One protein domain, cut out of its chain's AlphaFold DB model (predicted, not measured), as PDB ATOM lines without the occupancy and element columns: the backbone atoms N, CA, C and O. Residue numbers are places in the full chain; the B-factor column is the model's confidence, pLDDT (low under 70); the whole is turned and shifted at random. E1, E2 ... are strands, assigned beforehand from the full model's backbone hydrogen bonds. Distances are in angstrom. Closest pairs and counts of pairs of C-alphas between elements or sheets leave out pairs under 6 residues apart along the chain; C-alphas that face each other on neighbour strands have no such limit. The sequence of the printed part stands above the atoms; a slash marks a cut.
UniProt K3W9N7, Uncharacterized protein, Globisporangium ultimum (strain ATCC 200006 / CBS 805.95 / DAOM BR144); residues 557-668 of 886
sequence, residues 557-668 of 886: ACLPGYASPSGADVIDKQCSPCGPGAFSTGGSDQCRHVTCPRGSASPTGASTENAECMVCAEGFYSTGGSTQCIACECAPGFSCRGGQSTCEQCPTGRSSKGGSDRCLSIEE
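This is residues 557 to 668 of the 886 residues of an uncharacterized protein of Globisporangium ultimum (strain ATCC 200006 / CBS 805.95 / DAOM BR144) (UniProt K3W9N7). With little regular structure, the domain is a rod of looped chain, in which small turns pinned by short antiparallel pairings follow one another lengthwise. Its one named hairpin, E1 and E2, lies toward the end that holds Thr 652. The printed part has 112 residues, no named helix and two named strands, E1 then E2, antiparallel; the class is all strand, with only 6 residues in named elements. It is loose, with a radius of gyration of the C-alphas of 18.4 A, and spans 58 by 27 by 17 A.

From Ala 557, C-alpha at (39.369, -25.739, 37.661), residues 557 to 637 hold no named element. E1 is residues 638 to 640, 7.1 A long, from C-alpha 638 at (36.196, 15.289, 12.714). E2 is residues 647 to 649, 6.9 A long, ending at C-alpha 649 (39.521, 17.988, 13.287).

Residues 562 to 563 pair with 576 to 577, antiparallel. The hairpin E1 and E2 has N 639 and O 648 within hydrogen-bond range at 2.9 A.

The C-alphas of Asp 569 and Thr 652, the two farthest apart, are 60.2 A apart. The printed part has no cut; residues 610 to 611 are under 70 in pLDDT.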
ATOM      1  N   ALA A 557      38.053 -26.090  38.188       87.56
ATOM      2  CA  ALA A 557      39.369 -25.739  37.661       87.56
ATOM      3  C   ALA A 557      39.244 -24.854  36.408       87.56
ATOM      4  O   ALA A 557      39.850 -25.135  35.376       87.56
ATOM      5  N   CYS A 558      38.440 -23.786  36.480       88.75
ATOM      6  CA  CYS A 558      38.315 -22.849  35.366       88.75
ATOM      7  C   CYS A 558      39.651 -22.158  35.066       88.75
ATOM      8  O   CYS A 558      40.407 -21.817  35.973       88.75
ATOM      9  N   LEU A 559      39.952 -21.914  33.792       87.81
ATOM     10  CA  LEU A 559      41.117 -21.106  33.430       87.81
ATOM     11  C   LEU A 559      40.926 -19.643  33.886       87.81
ATOM     12  O   LEU A 559      39.786 -19.184  33.999       87.81
ATOM     13  N   PRO A 560      42.011 -18.880  34.117       85.75
ATOM     14  CA  PRO A 560      41.910 -17.442  34.350       85.75
ATOM     15  C   PRO A 560      41.132 -16.751  33.223       85.75
ATOM     16  O   PRO A 560      41.324 -17.052  32.046       85.75
ATOM     17  N   GLY A 561      40.237 -15.836  33.583       83.75
ATOM     18  CA  GLY A 561      39.282 -15.199  32.677       83.75
ATOM     19  C   GLY A 561      37.962 -15.945  32.498       83.75
ATOM     20  O   GLY A 561      37.087 -15.423  31.808       83.75
ATOM     21  N   TYR A 562      37.792 -17.107  33.140       87.81
ATOM     22  CA  TYR A 562      36.575 -17.916  33.086       87.81
ATOM     23  C   TYR A 562      36.003 -18.204  34.482       87.81
ATOM     24  O   TYR A 562      36.735 -18.252  35.472       87.81
ATOM     25  N   ALA A 563      34.692 -18.433  34.552       89.00
ATOM     26  CA  ALA A 563      33.980 -18.835  35.764       89.00
ATOM     27  C   ALA A 563      32.919 -19.905  35.461       89.00
ATOM     28  O   ALA A 563      32.333 -19.925  34.372       89.00
ATOM     29  N   SER A 564      32.678 -20.799  36.421       89.06
ATOM     30  CA  SER A 564      31.671 -21.861  36.328       89.06
ATOM     31  C   SER A 564      30.310 -21.402  36.872       89.06
ATOM     32  O   SER A 564      30.268 -20.676  37.873       89.06
ATOM     33  N   PRO A 565      29.193 -21.829  36.254       87.56
ATOM     34  CA  PRO A 565      27.855 -21.590  36.782       87.56
ATOM     35  C   PRO A 565      27.595 -22.443  38.034       87.56
ATOM     36  O   PRO A 565      28.348 -23.364  38.350       87.56
ATOM     37  N   SER A 566      26.502 -22.157  38.744       87.06
ATOM     38  CA  SER A 566      25.979 -23.086  39.750       87.06
ATOM     39  C   SER A 566      25.502 -24.383  39.093       87.06
ATOM     40  O   SER A 566      24.994 -24.379  37.971       87.06
ATOM     41  N   GLY A 567      25.659 -25.500  39.801       85.25
ATOM     42  CA  GLY A 567      25.295 -26.824  39.306       85.25
ATOM     43  C   GLY A 567      26.264 -27.392  38.274       85.25
ATOM     44  O   GLY A 567      25.852 -28.223  37.469       85.25
ATOM     45  N   ALA A 568      27.529 -26.958  38.283       87.56
ATOM     46  CA  ALA A 568      28.532 -27.548  37.412       87.56
ATOM     47  C   ALA A 568      28.696 -29.045  37.730       87.56
ATOM     48  O   ALA A 568      28.852 -29.436  38.888       87.56
ATOM     49  N   ASP A 569      28.658 -29.902  36.715       86.94
ATOM     50  CA  ASP A 569      28.802 -31.356  36.874       86.94
ATOM     51  C   ASP A 569      30.189 -31.874  36.466       86.94
ATOM     52  O   ASP A 569      30.548 -33.028  36.706       86.94
ATOM     53  N   VAL A 570      31.007 -30.987  35.907       84.44
ATOM     54  CA  VAL A 570      32.363 -31.247  35.433       84.44
ATOM     55  C   VAL A 570      33.320 -30.176  35.934       84.44
ATOM     56  O   VAL A 570      32.948 -29.029  36.166       84.44
ATOM     57  N   ILE A 571      34.585 -30.564  36.083       84.25
ATOM     58  CA  ILE A 571      35.607 -29.740  36.728       84.25
ATOM     59  C   ILE A 571      35.919 -28.432  35.980       84.25
ATOM     60  O   ILE A 571      36.159 -27.419  36.628       84.25
ATOM     61  N   ASP A 572      35.917 -28.423  34.645       81.69
ATOM     62  CA  ASP A 572      36.435 -27.310  33.827       81.69
ATOM     63  C   ASP A 572      35.663 -27.039  32.515       81.69
ATOM     64  O   ASP A 572      35.721 -25.940  31.969       81.69
ATOM     65  N   LYS A 573      34.897 -28.005  31.992       82.00
ATOM     66  CA  LYS A 573      34.240 -27.880  30.670       82.00
ATOM     67  C   LYS A 573      32.987 -27.001  30.643       82.00
ATOM     68  O   LYS A 573      32.445 -26.755  29.571       82.00
ATOM     69  N   GLN A 574      32.514 -26.555  31.803       87.06
ATOM     70  CA  GLN A 574      31.357 -25.663  31.940       87.06
ATOM     71  C   GLN A 574      31.767 -24.245  32.359       87.06
ATOM     72  O   GLN A 574      30.946 -23.471  32.838       87.06
ATOM     73  N   CYS A 575      33.039 -23.891  32.182       88.00
ATOM     74  CA  CYS A 575      33.539 -22.553  32.457       88.00
ATOM     75  C   CYS A 575      33.236 -21.604  31.285       88.00
ATOM     76  O   CYS A 575      33.519 -21.917  30.131       88.00
ATOM     77  N   SER A 576      32.697 -20.423  31.588       86.56
ATOM     78  CA  SER A 576      32.345 -19.379  30.613       86.56
ATOM     79  C   SER A 576      33.228 -18.137  30.794       86.56
ATOM     80  O   SER A 576      33.594 -17.839  31.936       86.56
ATOM     81  N   PRO A 577      33.625 -17.431  29.715       85.69
ATOM     82  CA  PRO A 577      34.494 -16.266  29.829       85.69
ATOM     83  C   PRO A 577      33.767 -15.090  30.489       85.69
ATOM     84  O   PRO A 577      32.587 -14.844  30.241       85.69
ATOM     85  N   CYS A 578      34.485 -14.316  31.299       86.81
ATOM     86  CA  CYS A 578      33.933 -13.103  31.890       86.81
ATOM     87  C   CYS A 578      33.706 -12.035  30.814       86.81
ATOM     88  O   CYS A 578      34.622 -11.713  30.060       86.81
ATOM     89  N   GLY A 579      32.489 -11.487  30.744       82.00
ATOM     90  CA  GLY A 579      32.121 -10.438  29.786       82.00
ATOM     91  C   GLY A 579      32.951  -9.148  29.920       82.00
ATOM     92  O   GLY A 579      33.704  -8.990  30.886       82.00
ATOM     93  N   PRO A 580      32.814  -8.199  28.974       78.75
ATOM     94  CA  PRO A 580      33.549  -6.935  29.012       78.75
ATOM     95  C   PRO A 580      33.309  -6.195  30.335       78.75
ATOM     96  O   PRO A 580      32.187  -6.132  30.839       78.75
ATOM     97  N   GLY A 581      34.378  -5.643  30.909       80.00
ATOM     98  CA  GLY A 581      34.328  -4.992  32.221       80.00
ATOM     99  C   GLY A 581      34.364  -5.941  33.429       80.00
ATOM    100  O   GLY A 581      34.227  -5.450  34.551       80.00
ATOM    101  N   ALA A 582      34.562  -7.254  33.247       86.38
ATOM    102  CA  ALA A 582      34.697  -8.232  34.331       86.38
ATOM    103  C   ALA A 582      35.902  -9.179  34.151       86.38
ATOM    104  O   ALA A 582      36.280  -9.491  33.027       86.38
ATOM    105  N   PHE A 583      36.474  -9.664  35.259       87.50
ATOM    106  CA  PHE A 583      37.622 -10.573  35.310       87.50
ATOM    107  C   PHE A 583      37.402 -11.774  36.241       87.50
ATOM    108  O   PHE A 583      36.581 -11.713  37.155       87.50
ATOM    109  N   SER A 584      38.178 -12.845  36.051       89.12
ATOM    110  CA  SER A 584      38.275 -13.986  36.978       89.12
ATOM    111  C   SER A 584      39.719 -14.483  37.065       89.12
ATOM    112  O   SER A 584      40.404 -14.572  36.049       89.12
ATOM    113  N   THR A 585      40.181 -14.851  38.258       88.38
ATOM    114  CA  THR A 585      41.500 -15.466  38.488       88.38
ATOM    115  C   THR A 585      41.540 -16.967  38.174       88.38
ATOM    116  O   THR A 585      42.624 -17.547  38.143       88.38
ATOM    117  N   GLY A 586      40.394 -17.584  37.857       83.75
ATOM    118  CA  GLY A 586      40.274 -19.012  37.551       83.75
ATOM    119  C   GLY A 586      40.025 -19.889  38.787       83.75
ATOM    120  O   GLY A 586      39.811 -19.412  39.898       83.75
ATOM    121  N   GLY A 587      40.007 -21.208  38.602       85.88
ATOM    122  CA  GLY A 587      39.659 -22.179  39.634       85.88
ATOM    123  C   GLY A 587      38.175 -22.129  39.998       85.88
ATOM    124  O   GLY A 587      37.308 -22.369  39.150       85.88
ATOM    125  N   SER A 588      37.897 -21.836  41.268       86.44
ATOM    126  CA  SER A 588      36.551 -21.628  41.812       86.44
ATOM    127  C   SER A 588      36.116 -20.157  41.805       86.44
ATOM    128  O   SER A 588      35.015 -19.848  42.266       86.44
ATOM    129  N   ASP A 589      36.972 -19.238  41.347       88.88
ATOM    130  CA  ASP A 589      36.662 -17.810  41.349       88.88
ATOM    131  C   ASP A 589      35.582 -17.445  40.321       88.88
ATOM    132  O   ASP A 589      35.500 -17.990  39.221       88.88
ATOM    133  N   GLN A 590      34.741 -16.488  40.713       87.56
ATOM    134  CA  GLN A 590      33.625 -15.973  39.921       87.56
ATOM    135  C   GLN A 590      33.981 -14.643  39.254       87.56
ATOM    136  O   GLN A 590      34.839 -13.913  39.752       87.56
ATOM    137  N   CYS A 591      33.290 -14.301  38.161       88.50
ATOM    138  CA  CYS A 591      33.518 -13.043  37.452       88.50
ATOM    139  C   CYS A 591      33.227 -11.828  38.351       88.50
ATOM    140  O   CYS A 591      32.121 -11.666  38.868       88.50
ATOM    141  N   ARG A 592      34.224 -10.955  38.515       87.69
ATOM    142  CA  ARG A 592      34.168  -9.711  39.301       87.69
ATOM    143  C   ARG A 592      34.439  -8.505  38.408       87.69
ATOM    144  O   ARG A 592      35.103  -8.627  37.392       87.69
ATOM    145  N   HIS A 593      33.938  -7.332  38.774       86.44
ATOM    146  CA  HIS A 593      34.107  -6.113  37.976       86.44
ATOM    147  C   HIS A 593      35.564  -5.615  37.932       86.44
ATOM    148  O   HIS A 593      36.238  -5.579  38.957       86.44
ATOM    149  N   VAL A 594      36.019  -5.187  36.750       84.25
ATOM    150  CA  VAL A 594      37.316  -4.521  36.518       84.25
ATOM    151  C   VAL A 594      37.176  -3.008  36.690       84.25
ATOM    152  O   VAL A 594      36.127  -2.438  36.377       84.25
ATOM    153  N   THR A 595      38.255  -2.339  37.107       85.38
ATOM    154  CA  THR A 595      38.341  -0.871  37.153       85.38
ATOM    155  C   THR A 595      39.347  -0.338  36.125       85.38
ATOM    156  O   THR A 595      40.542  -0.295  36.398       85.38
ATOM    157  N   CYS A 596      38.876   0.114  34.956       84.88
ATOM    158  CA  CYS A 596      39.734   0.746  33.946       84.88
ATOM    159  C   CYS A 596      39.808   2.279  34.075       84.88
ATOM    160  O   CYS A 596      38.834   2.921  34.485       84.88
ATOM    161  N   PRO A 597      40.941   2.907  33.701       87.12
ATOM    162  CA  PRO A 597      41.033   4.360  33.608       87.12
ATOM    163  C   PRO A 597      40.093   4.910  32.521       87.12
ATOM    164  O   PRO A 597      39.689   4.200  31.598       87.12
ATOM    165  N   ARG A 598      39.743   6.201  32.616       86.81
ATOM    166  CA  ARG A 598      38.948   6.891  31.584       86.81
ATOM    167  C   ARG A 598      39.601   6.757  30.211       86.81
ATOM    168  O   ARG A 598      40.817   6.860  30.092       86.81
ATOM    169  N   GLY A 599      38.776   6.539  29.194       85.56
ATOM    170  CA  GLY A 599      39.214   6.282  27.826       85.56
ATOM    171  C   GLY A 599      39.712   4.863  27.559       85.56
ATOM    172  O   GLY A 599      40.128   4.592  26.437       85.56
ATOM    173  N   SER A 600      39.643   3.956  28.541       88.25
ATOM    174  CA  SER A 600      39.981   2.537  28.378       88.25
ATOM    175  C   SER A 600      38.849   1.623  28.851       88.25
ATOM    176  O   SER A 600      38.047   2.008  29.706       88.25
ATOM    177  N   ALA A 601      38.790   0.406  28.317       86.44
ATOM    178  CA  ALA A 601      37.822  -0.611  28.716       86.44
ATOM    179  C   ALA A 601      38.476  -1.991  28.807       86.44
ATOM    180  O   ALA A 601      39.403  -2.304  28.055       86.44
ATOM    181  N   SER A 602      37.964  -2.824  29.714       86.62
ATOM    182  CA  SER A 602      38.398  -4.211  29.819       86.62
ATOM    183  C   SER A 602      37.657  -5.063  28.782       86.62
ATOM    184  O   SER A 602      36.422  -5.080  28.776       86.62
ATOM    185  N   PRO A 603      38.382  -5.748  27.897       81.81
ATOM    186  CA  PRO A 603      37.809  -6.670  26.917       81.81
ATOM    187  C   PRO A 603      37.401  -8.021  27.542       81.81
ATOM    188  O   PRO A 603      37.804  -8.346  28.657       81.81
ATOM    189  N   THR A 604      36.633  -8.837  26.812       84.31
ATOM    190  CA  THR A 604      36.148 -10.153  27.277       84.31
ATOM    191  C   THR A 604      37.284 -11.102  27.690       84.31
ATOM    192  O   THR A 604      38.335 -11.147  27.050       84.31
ATOM    193  N   GLY A 605      37.074 -11.883  28.751       79.50
ATOM    194  CA  GLY A 605      38.004 -12.904  29.244       79.50
ATOM    195  C   GLY A 605      39.222 -12.343  29.976       79.50
ATOM    196  O   GLY A 605      40.313 -12.904  29.895       79.50
ATOM    197  N   ALA A 606      39.057 -11.220  30.671       83.94
ATOM    198  CA  ALA A 606      40.103 -10.644  31.502       83.94
ATOM    199  C   ALA A 606      40.470 -11.549  32.692       83.94
ATOM    200  O   ALA A 606      39.603 -12.026  33.419       83.94
ATOM    201  N   SER A 607      41.765 -11.742  32.934       82.56
ATOM    202  CA  SER A 607      42.273 -12.646  33.977       82.56
ATOM    203  C   SER A 607      42.680 -11.955  35.286       82.56
ATOM    204  O   SER A 607      42.995 -12.632  36.263       82.56
ATOM    205  N   THR A 608      42.692 -10.618  35.337       81.56
ATOM    206  CA  THR A 608      43.184  -9.838  36.487       81.56
ATOM    207  C   THR A 608      42.330  -8.598  36.772       81.56
ATOM    208  O   THR A 608      41.617  -8.103  35.906       81.56
ATOM    209  N   GLU A 609      42.418  -8.079  38.001       70.12
ATOM    210  CA  GLU A 609      41.628  -6.932  38.487       70.12
ATOM    211  C   GLU A 609      41.970  -5.605  37.790       70.12
ATOM    212  O   GLU A 609      41.093  -4.770  37.570       70.12
ATOM    213  N   ASN A 610      43.231  -5.453  37.374       67.44
ATOM    214  CA  ASN A 610      43.727  -4.367  36.524       67.44
ATOM    215  C   ASN A 610      43.840  -4.827  35.064       67.44
ATOM    216  O   ASN A 610      44.811  -4.467  34.398       67.44
ATOM    217  N   ALA A 611      42.915  -5.692  34.622       62.81
ATOM    218  CA  ALA A 611      42.891  -6.328  33.305       62.81
ATOM    219  C   ALA A 611      43.425  -5.412  32.214       62.81
ATOM    220  O   ALA A 611      43.074  -4.245  32.267       62.81
ATOM    221  N   GLU A 612      44.178  -5.940  31.243       72.06
ATOM    222  CA  GLU A 612      44.657  -5.277  30.012       72.06
ATOM    223  C   GLU A 612      43.697  -4.179  29.502       72.06
ATOM    224  O   GLU A 612      42.892  -4.402  28.595       72.06
ATOM    225  N   CYS A 613      43.714  -3.001  30.132       83.31
ATOM    226  CA  CYS A 613      42.712  -1.973  29.905       83.31
ATOM    227  C   CYS A 613      43.123  -1.321  28.607       83.31
ATOM    228  O   CYS A 613      44.062  -0.529  28.564       83.31
ATOM    229  N   MET A 614      42.440  -1.705  27.539       83.50
ATOM    230  CA  MET A 614      42.779  -1.220  26.220       83.50
ATOM    231  C   MET A 614      42.164   0.157  26.050       83.50
ATOM    232  O   MET A 614      40.969   0.347  26.292       83.50
ATOM    233  N   VAL A 615      42.990   1.117  25.631       88.44
ATOM    234  CA  VAL A 615      42.517   2.435  25.205       88.44
ATOM    235  C   VAL A 615      41.543   2.232  24.050       88.44
ATOM    236  O   VAL A 615      41.833   1.455  23.137       88.44
ATOM    237  N   CYS A 616      40.397   2.906  24.092       89.38
ATOM    238  CA  CYS A 616      39.405   2.820  23.028       89.38
ATOM    239  C   CYS A 616      39.978   3.333  21.698       89.38
ATOM    240  O   CYS A 616      40.799   4.254  21.668       89.38
ATOM    241  N   ALA A 617      39.551   2.717  20.598       89.69
ATOM    242  CA  ALA A 617      39.990   3.080  19.257       89.69
ATOM    243  C   ALA A 617      39.575   4.512  18.870       89.69
ATOM    244  O   ALA A 617      38.664   5.086  19.463       89.69
ATOM    245  N   GLU A 618      40.232   5.096  17.859       88.94
ATOM    246  CA  GLU A 618      39.778   6.364  17.264       88.94
ATOM    247  C   GLU A 618      38.320   6.215  16.802       88.94
ATOM    248  O   GLU A 618      37.962   5.208  16.192       88.94
ATOM    249  N   GLY A 619      37.481   7.191  17.146       87.12
ATOM    250  CA  GLY A 619      36.033   7.093  16.976       87.12
ATOM    251  C   GLY A 619      35.286   6.448  18.151       87.12
ATOM    252  O   GLY A 619      34.064   6.351  18.078       87.12
ATOM    253  N   PHE A 620      35.967   6.050  19.237       90.50
ATOM    254  CA  PHE A 620      35.363   5.488  20.453       90.50
ATOM    255  C   PHE A 620      35.905   6.132  21.744       90.50
ATOM    256  O   PHE A 620      37.066   6.532  21.830       90.50
ATOM    257  N   TYR A 621      35.076   6.178  22.792       89.50
ATOM    258  CA  TYR A 621      35.426   6.703  24.117       89.50
ATOM    259  C   TYR A 621      34.933   5.799  25.258       89.50
ATOM    260  O   TYR A 621      34.027   4.993  25.083       89.50
ATOM    261  N   SER A 622      35.506   5.943  26.455       89.25
ATOM    262  CA  SER A 622      35.046   5.245  27.670       89.25
ATOM    263  C   SER A 622      35.039   6.194  28.868       89.25
ATOM    264  O   SER A 622      35.940   7.020  29.033       89.25
ATOM    265  N   THR A 623      34.037   6.076  29.741       87.06
ATOM    266  CA  THR A 623      33.926   6.894  30.962       87.06
ATOM    267  C   THR A 623      34.706   6.323  32.154       87.06
ATOM    268  O   THR A 623      34.736   6.972  33.208       87.06
ATOM    269  N   GLY A 624      35.405   5.193  31.973       81.19
ATOM    270  CA  GLY A 624      36.202   4.497  32.991       81.19
ATOM    271  C   GLY A 624      35.392   3.499  33.831       81.19
ATOM    272  O   GLY A 624      34.180   3.357  33.665       81.19
ATOM    273  N   GLY A 625      36.055   2.785  34.741       81.75
ATOM    274  CA  GLY A 625      35.460   1.696  35.524       81.75
ATOM    275  C   GLY A 625      35.251   0.434  34.683       81.75
ATOM    276  O   GLY A 625      36.130   0.059  33.911       81.75
ATOM    277  N   SER A 626      34.087  -0.205  34.809       79.81
ATOM    278  CA  SER A 626      33.701  -1.393  34.024       79.81
ATOM    279  C   SER A 626      32.958  -1.044  32.727       79.81
ATOM    280  O   SER A 626      32.237  -1.876  32.181       79.81
ATOM    281  N   THR A 627      33.059   0.203  32.258       84.19
ATOM    282  CA  THR A 627      32.356   0.655  31.051       84.19
ATOM    283  C   THR A 627      33.081   0.192  29.788       84.19
ATOM    284  O   THR A 627      34.304   0.272  29.690       84.19
ATOM    285  N   GLN A 628      32.317  -0.326  28.823       85.69
ATOM    286  CA  GLN A 628      32.821  -0.699  27.499       85.69
ATOM    287  C   GLN A 628      33.154   0.541  26.652       85.69
ATOM    288  O   GLN A 628      32.689   1.639  26.953       85.69
ATOM    289  N   CYS A 629      33.923   0.371  25.575       88.38
ATOM    290  CA  CYS A 629      34.184   1.445  24.616       88.38
ATOM    291  C   CYS A 629      32.917   1.769  23.803       88.38
ATOM    292  O   CYS A 629      32.326   0.894  23.172       88.38
ATOM    293  N   ILE A 630      32.501   3.033  23.826       88.38
ATOM    294  CA  ILE A 630      31.270   3.566  23.230       88.38
ATOM    295  C   ILE A 630      31.634   4.364  21.975       88.38
ATOM    296  O   ILE A 630      32.591   5.134  21.997       88.38
ATOM    297  N   ALA A 631      30.887   4.194  20.882       88.50
ATOM    298  CA  ALA A 631      31.097   4.936  19.637       88.50
ATOM    299  C   ALA A 631      30.852   6.448  19.813       88.50
ATOM    300  O   ALA A 631      29.917   6.863  20.498       88.50
ATOM    301  N   CYS A 632      31.688   7.272  19.184       88.00
ATOM    302  CA  CYS A 632      31.526   8.721  19.107       88.00
ATOM    303  C   CYS A 632      30.570   9.126  17.976       88.00
ATOM    304  O   CYS A 632      30.429   8.432  16.972       88.00
ATOM    305  N   GLU A 633      29.969  10.307  18.109       89.44
ATOM    306  CA  GLU A 633      29.083  10.905  17.104       89.44
ATOM    307  C   GLU A 633      29.692  12.214  16.568       89.44
ATOM    308  O   GLU A 633      29.237  13.312  16.888       89.44
ATOM    309  N   CYS A 634      30.774  12.119  15.785       89.12
ATOM    310  CA  CYS A 634      31.470  13.293  15.241       89.12
ATOM    311  C   CYS A 634      30.902  13.766  13.888       89.12
ATOM    312  O   CYS A 634      30.377  12.980  13.104       89.12
ATOM    313  N   ALA A 635      31.019  15.060  13.575       89.31
ATOM    314  CA  ALA A 635      30.665  15.585  12.250       89.31
ATOM    315  C   ALA A 635      31.696  15.160  11.175       89.31
ATOM    316  O   ALA A 635      32.849  14.891  11.522       89.31
ATOM    317  N   PRO A 636      31.341  15.144   9.871       87.94
ATOM    318  CA  PRO A 636      32.298  14.874   8.797       87.94
ATOM    319  C   PRO A 636      33.531  15.787   8.879       87.94
ATOM    320  O   PRO A 636      33.409  16.991   9.108       87.94
ATOM    321  N   GLY A 637      34.723  15.216   8.704       85.62
ATOM    322  CA  GLY A 637      36.006  15.906   8.888       85.62
ATOM    323  C   GLY A 637      36.531  15.949  10.333       85.62
ATOM    324  O   GLY A 637      37.634  16.460  10.539       85.62
ATOM    325  N   PHE A 638      35.795  15.397  11.306       89.44
ATOM    326  CA  PHE A 638      36.196  15.289  12.714       89.44
ATOM    327  C   PHE A 638      36.175  13.831  13.195       89.44
ATOM    328  O   PHE A 638      35.354  13.037  12.741       89.44
ATOM    329  N   SER A 639      37.042  13.487  14.149       88.94
ATOM    330  CA  SER A 639      37.039  12.192  14.842       88.94
ATOM    331  C   SER A 639      37.505  12.356  16.289       88.94
ATOM    332  O   SER A 639      38.304  13.246  16.592       88.94
ATOM    333  N   CYS A 640      36.994  11.535  17.204       88.44
ATOM    334  CA  CYS A 640      37.408  11.561  18.604       88.44
ATOM    335  C   CYS A 640      38.646  10.670  18.804       88.44
ATOM    336  O   CYS A 640      38.724   9.562  18.269       88.44
ATOM    337  N   ARG A 641      39.647  11.163  19.540       85.44
ATOM    338  CA  ARG A 641      40.975  10.533  19.651       85.44
ATOM    339  C   ARG A 641      41.342  10.272  21.108       85.44
ATOM    340  O   ARG A 641      40.876  10.954  22.016       85.44
ATOM    341  N   GLY A 642      42.192   9.270  21.337       79.88
ATOM    342  CA  GLY A 642      42.743   8.973  22.665       79.88
ATOM    343  C   GLY A 642      41.706   8.537  23.708       79.88
ATOM    344  O   GLY A 642      41.881   8.824  24.890       79.88
ATOM    345  N   GLY A 643      40.609   7.901  23.282       82.81
ATOM    346  CA  GLY A 643      39.547   7.422  24.172       82.81
ATOM    347  C   GLY A 643      38.684   8.523  24.804       82.81
ATOM    348  O   GLY A 643      37.918   8.243  25.729       82.81
ATOM    349  N   GLN A 644      38.799   9.769  24.340       86.94
ATOM    350  CA  GLN A 644      37.989  10.896  24.805       86.94
ATOM    351  C   GLN A 644      36.754  11.077  23.920       86.94
ATOM    352  O   GLN A 644      36.795  10.794  22.730       86.94
ATOM    353  N   SER A 645      35.655  11.591  24.480       87.88
ATOM    354  CA  SER A 645      34.419  11.863  23.725       87.88
ATOM    355  C   SER A 645      34.465  13.158  22.899       87.88
ATOM    356  O   SER A 645      33.478  13.520  22.261       87.88
ATOM    357  N   THR A 646      35.579  13.894  22.924       90.00
ATOM    358  CA  THR A 646      35.753  15.168  22.216       90.00
ATOM    359  C   THR A 646      36.188  14.945  20.770       90.00
ATOM    360  O   THR A 646      37.217  14.323  20.518       90.00
ATOM    361  N   CYS A 647      35.424  15.482  19.818       89.69
ATOM    362  CA  CYS A 647      35.729  15.399  18.390       89.69
ATOM    363  C   CYS A 647      36.767  16.451  17.977       89.69
ATOM    364  O   CYS A 647      36.530  17.652  18.113       89.69
ATOM    365  N   GLU A 648      37.890  16.001  17.426       89.62
ATOM    366  CA  GLU A 648      38.971  16.845  16.917       89.62
ATOM    367  C   GLU A 648      38.994  16.820  15.383       89.62
ATOM    368  O   GLU A 648      38.601  15.831  14.762       89.62
ATOM    369  N   GLN A 649      39.426  17.915  14.748       90.25
ATOM    370  CA  GLN A 649      39.521  17.988  13.287       90.25
ATOM    371  C   GLN A 649      40.610  17.038  12.771       90.25
ATOM    372  O   GLN A 649      41.692  16.948  13.356       90.25
ATOM    373  N   CYS A 650      40.348  16.353  11.655       87.31
ATOM    374  CA  CYS A 650      41.339  15.472  11.045       87.31
ATOM    375  C   CYS A 650      42.627  16.235  10.653       87.31
ATOM    376  O   CYS A 650      42.541  17.365  10.161       87.31
ATOM    377  N   PRO A 651      43.823  15.630  10.832       86.56
ATOM    378  CA  PRO A 651      45.098  16.211  10.408       86.56
ATOM    379  C   PRO A 651      45.122  16.584   8.921       86.56
ATOM    380  O   PRO A 651      44.398  16.007   8.110       86.56
ATOM    381  N   THR A 652      45.991  17.526   8.545       83.50
ATOM    382  CA  THR A 652      46.113  18.023   7.165       83.50
ATOM    383  C   THR A 652      46.353  16.870   6.178       83.50
ATOM    384  O   THR A 652      47.203  16.018   6.423       83.50
ATOM    385  N   GLY A 653      45.591  16.830   5.078       78.69
ATOM    386  CA  GLY A 653      45.630  15.731   4.097       78.69
ATOM    387  C   GLY A 653      44.751  14.516   4.441       78.69
ATOM    388  O   GLY A 653      44.727  13.554   3.674       78.69
ATOM    389  N   ARG A 654      44.006  14.551   5.560       86.38
ATOM    390  CA  ARG A 654      43.084  13.486   5.988       86.38
ATOM    391  C   ARG A 654      41.652  13.982   6.216       86.38
ATOM    392  O   ARG A 654      41.442  15.126   6.609       86.38
ATOM    393  N   SER A 655      40.661  13.113   6.016       86.88
ATOM    394  CA  SER A 655      39.242  13.378   6.305       86.88
ATOM    395  C   SER A 655      38.535  12.142   6.884       86.88
ATOM    396  O   SER A 655      38.977  11.016   6.667       86.88
ATOM    397  N   SER A 656      37.456  12.350   7.644       85.69
ATOM    398  CA  SER A 656      36.571  11.293   8.166       85.69
ATOM    399  C   SER A 656      35.151  11.518   7.646       85.69
ATOM    400  O   SER A 656      34.744  12.667   7.443       85.69
ATOM    401  N   LYS A 657      34.377  10.443   7.455       85.31
ATOM    402  CA  LYS A 657      32.956  10.529   7.075       85.31
ATOM    403  C   LYS A 657      32.052  10.969   8.243       85.31
ATOM    404  O   LYS A 657      30.892  11.293   8.002       85.31
ATOM    405  N   GLY A 658      32.589  11.074   9.462       80.56
ATOM    406  CA  GLY A 658      31.841  11.389  10.684       80.56
ATOM    407  C   GLY A 658      31.404  10.129  11.444       80.56
ATOM    408  O   GLY A 658      31.695   9.011  11.037       80.56
ATOM    409  N   GLY A 659      30.729  10.294  12.581       85.56
ATOM    410  CA  GLY A 659      30.401   9.199  13.496       85.56
ATOM    411  C   GLY A 659      31.641   8.655  14.209       85.56
ATOM    412  O   GLY A 659      32.445   9.434  14.730       85.56
ATOM    413  N   SER A 660      31.788   7.328  14.212       85.12
ATOM    414  CA  SER A 660      32.938   6.600  14.764       85.12
ATOM    415  C   SER A 660      34.044   6.337  13.735       85.12
ATOM    416  O   SER A 660      34.944   5.539  13.990       85.12
ATOM    417  N   ASP A 661      33.982   6.966  12.559       84.50
ATOM    418  CA  ASP A 661      34.978   6.760  11.513       84.50
ATOM    419  C   ASP A 661      36.304   7.471  11.840       84.50
ATOM    420  O   ASP A 661      36.353   8.633  12.273       84.50
ATOM    421  N   ARG A 662      37.409   6.766  11.584       85.75
ATOM    422  CA  ARG A 662      38.783   7.276  11.721       85.75
ATOM    423  C   ARG A 662      39.134   8.276  10.616       85.75
ATOM    424  O   ARG A 662      38.548   8.257   9.536       85.75
ATOM    425  N   CYS A 663      40.121   9.138  10.858       86.19
ATOM    426  CA  CYS A 663      40.623  10.046   9.825       86.19
ATOM    427  C   CYS A 663      41.536   9.324   8.820       86.19
ATOM    428  O   CYS A 663      42.619   8.862   9.182       86.19
ATOM    429  N   LEU A 664      41.137   9.303   7.548       84.25
ATOM    430  CA  LEU A 664      41.820   8.610   6.447       84.25
ATOM    431  C   LEU A 664      42.467   9.591   5.470       84.25
ATOM    432  O   LEU A 664      41.999  10.723   5.361       84.25
ATOM    433  N   SER A 665      43.515   9.177   4.745       81.25
ATOM    434  CA  SER A 665      44.073   9.964   3.632       81.25
ATOM    435  C   SER A 665      43.008  10.292   2.577       81.25
ATOM    436  O   SER A 665      42.168   9.455   2.231       81.25
ATOM    437  N   ILE A 666      43.018  11.541   2.095       78.69
ATOM    438  CA  ILE A 666      42.093  12.014   1.046       78.69
ATOM    439  C   ILE A 666      42.533  11.513  -0.339       78.69
ATOM    440  O   ILE A 666      41.692  11.302  -1.209       78.69
ATOM    441  N   GLU A 667      43.836  11.317  -0.543       77.00
ATOM    442  CA  GLU A 667      44.408  10.834  -1.800       77.00
ATOM    443  C   GLU A 667      44.438   9.302  -1.812       77.00
ATOM    444  O   GLU A 667      45.043   8.684  -0.937       77.00
ATOM    445  N   GLU A 668      43.781   8.685  -2.796       72.19
ATOM    446  CA  GLU A 668      43.910   7.247  -3.034       72.19
ATOM    447  C   GLU A 668      45.134   6.981  -3.918       72.19
ATOM    448  O   GLU A 668      45.302   7.648  -4.941       72.19
TER     449      GLU A 668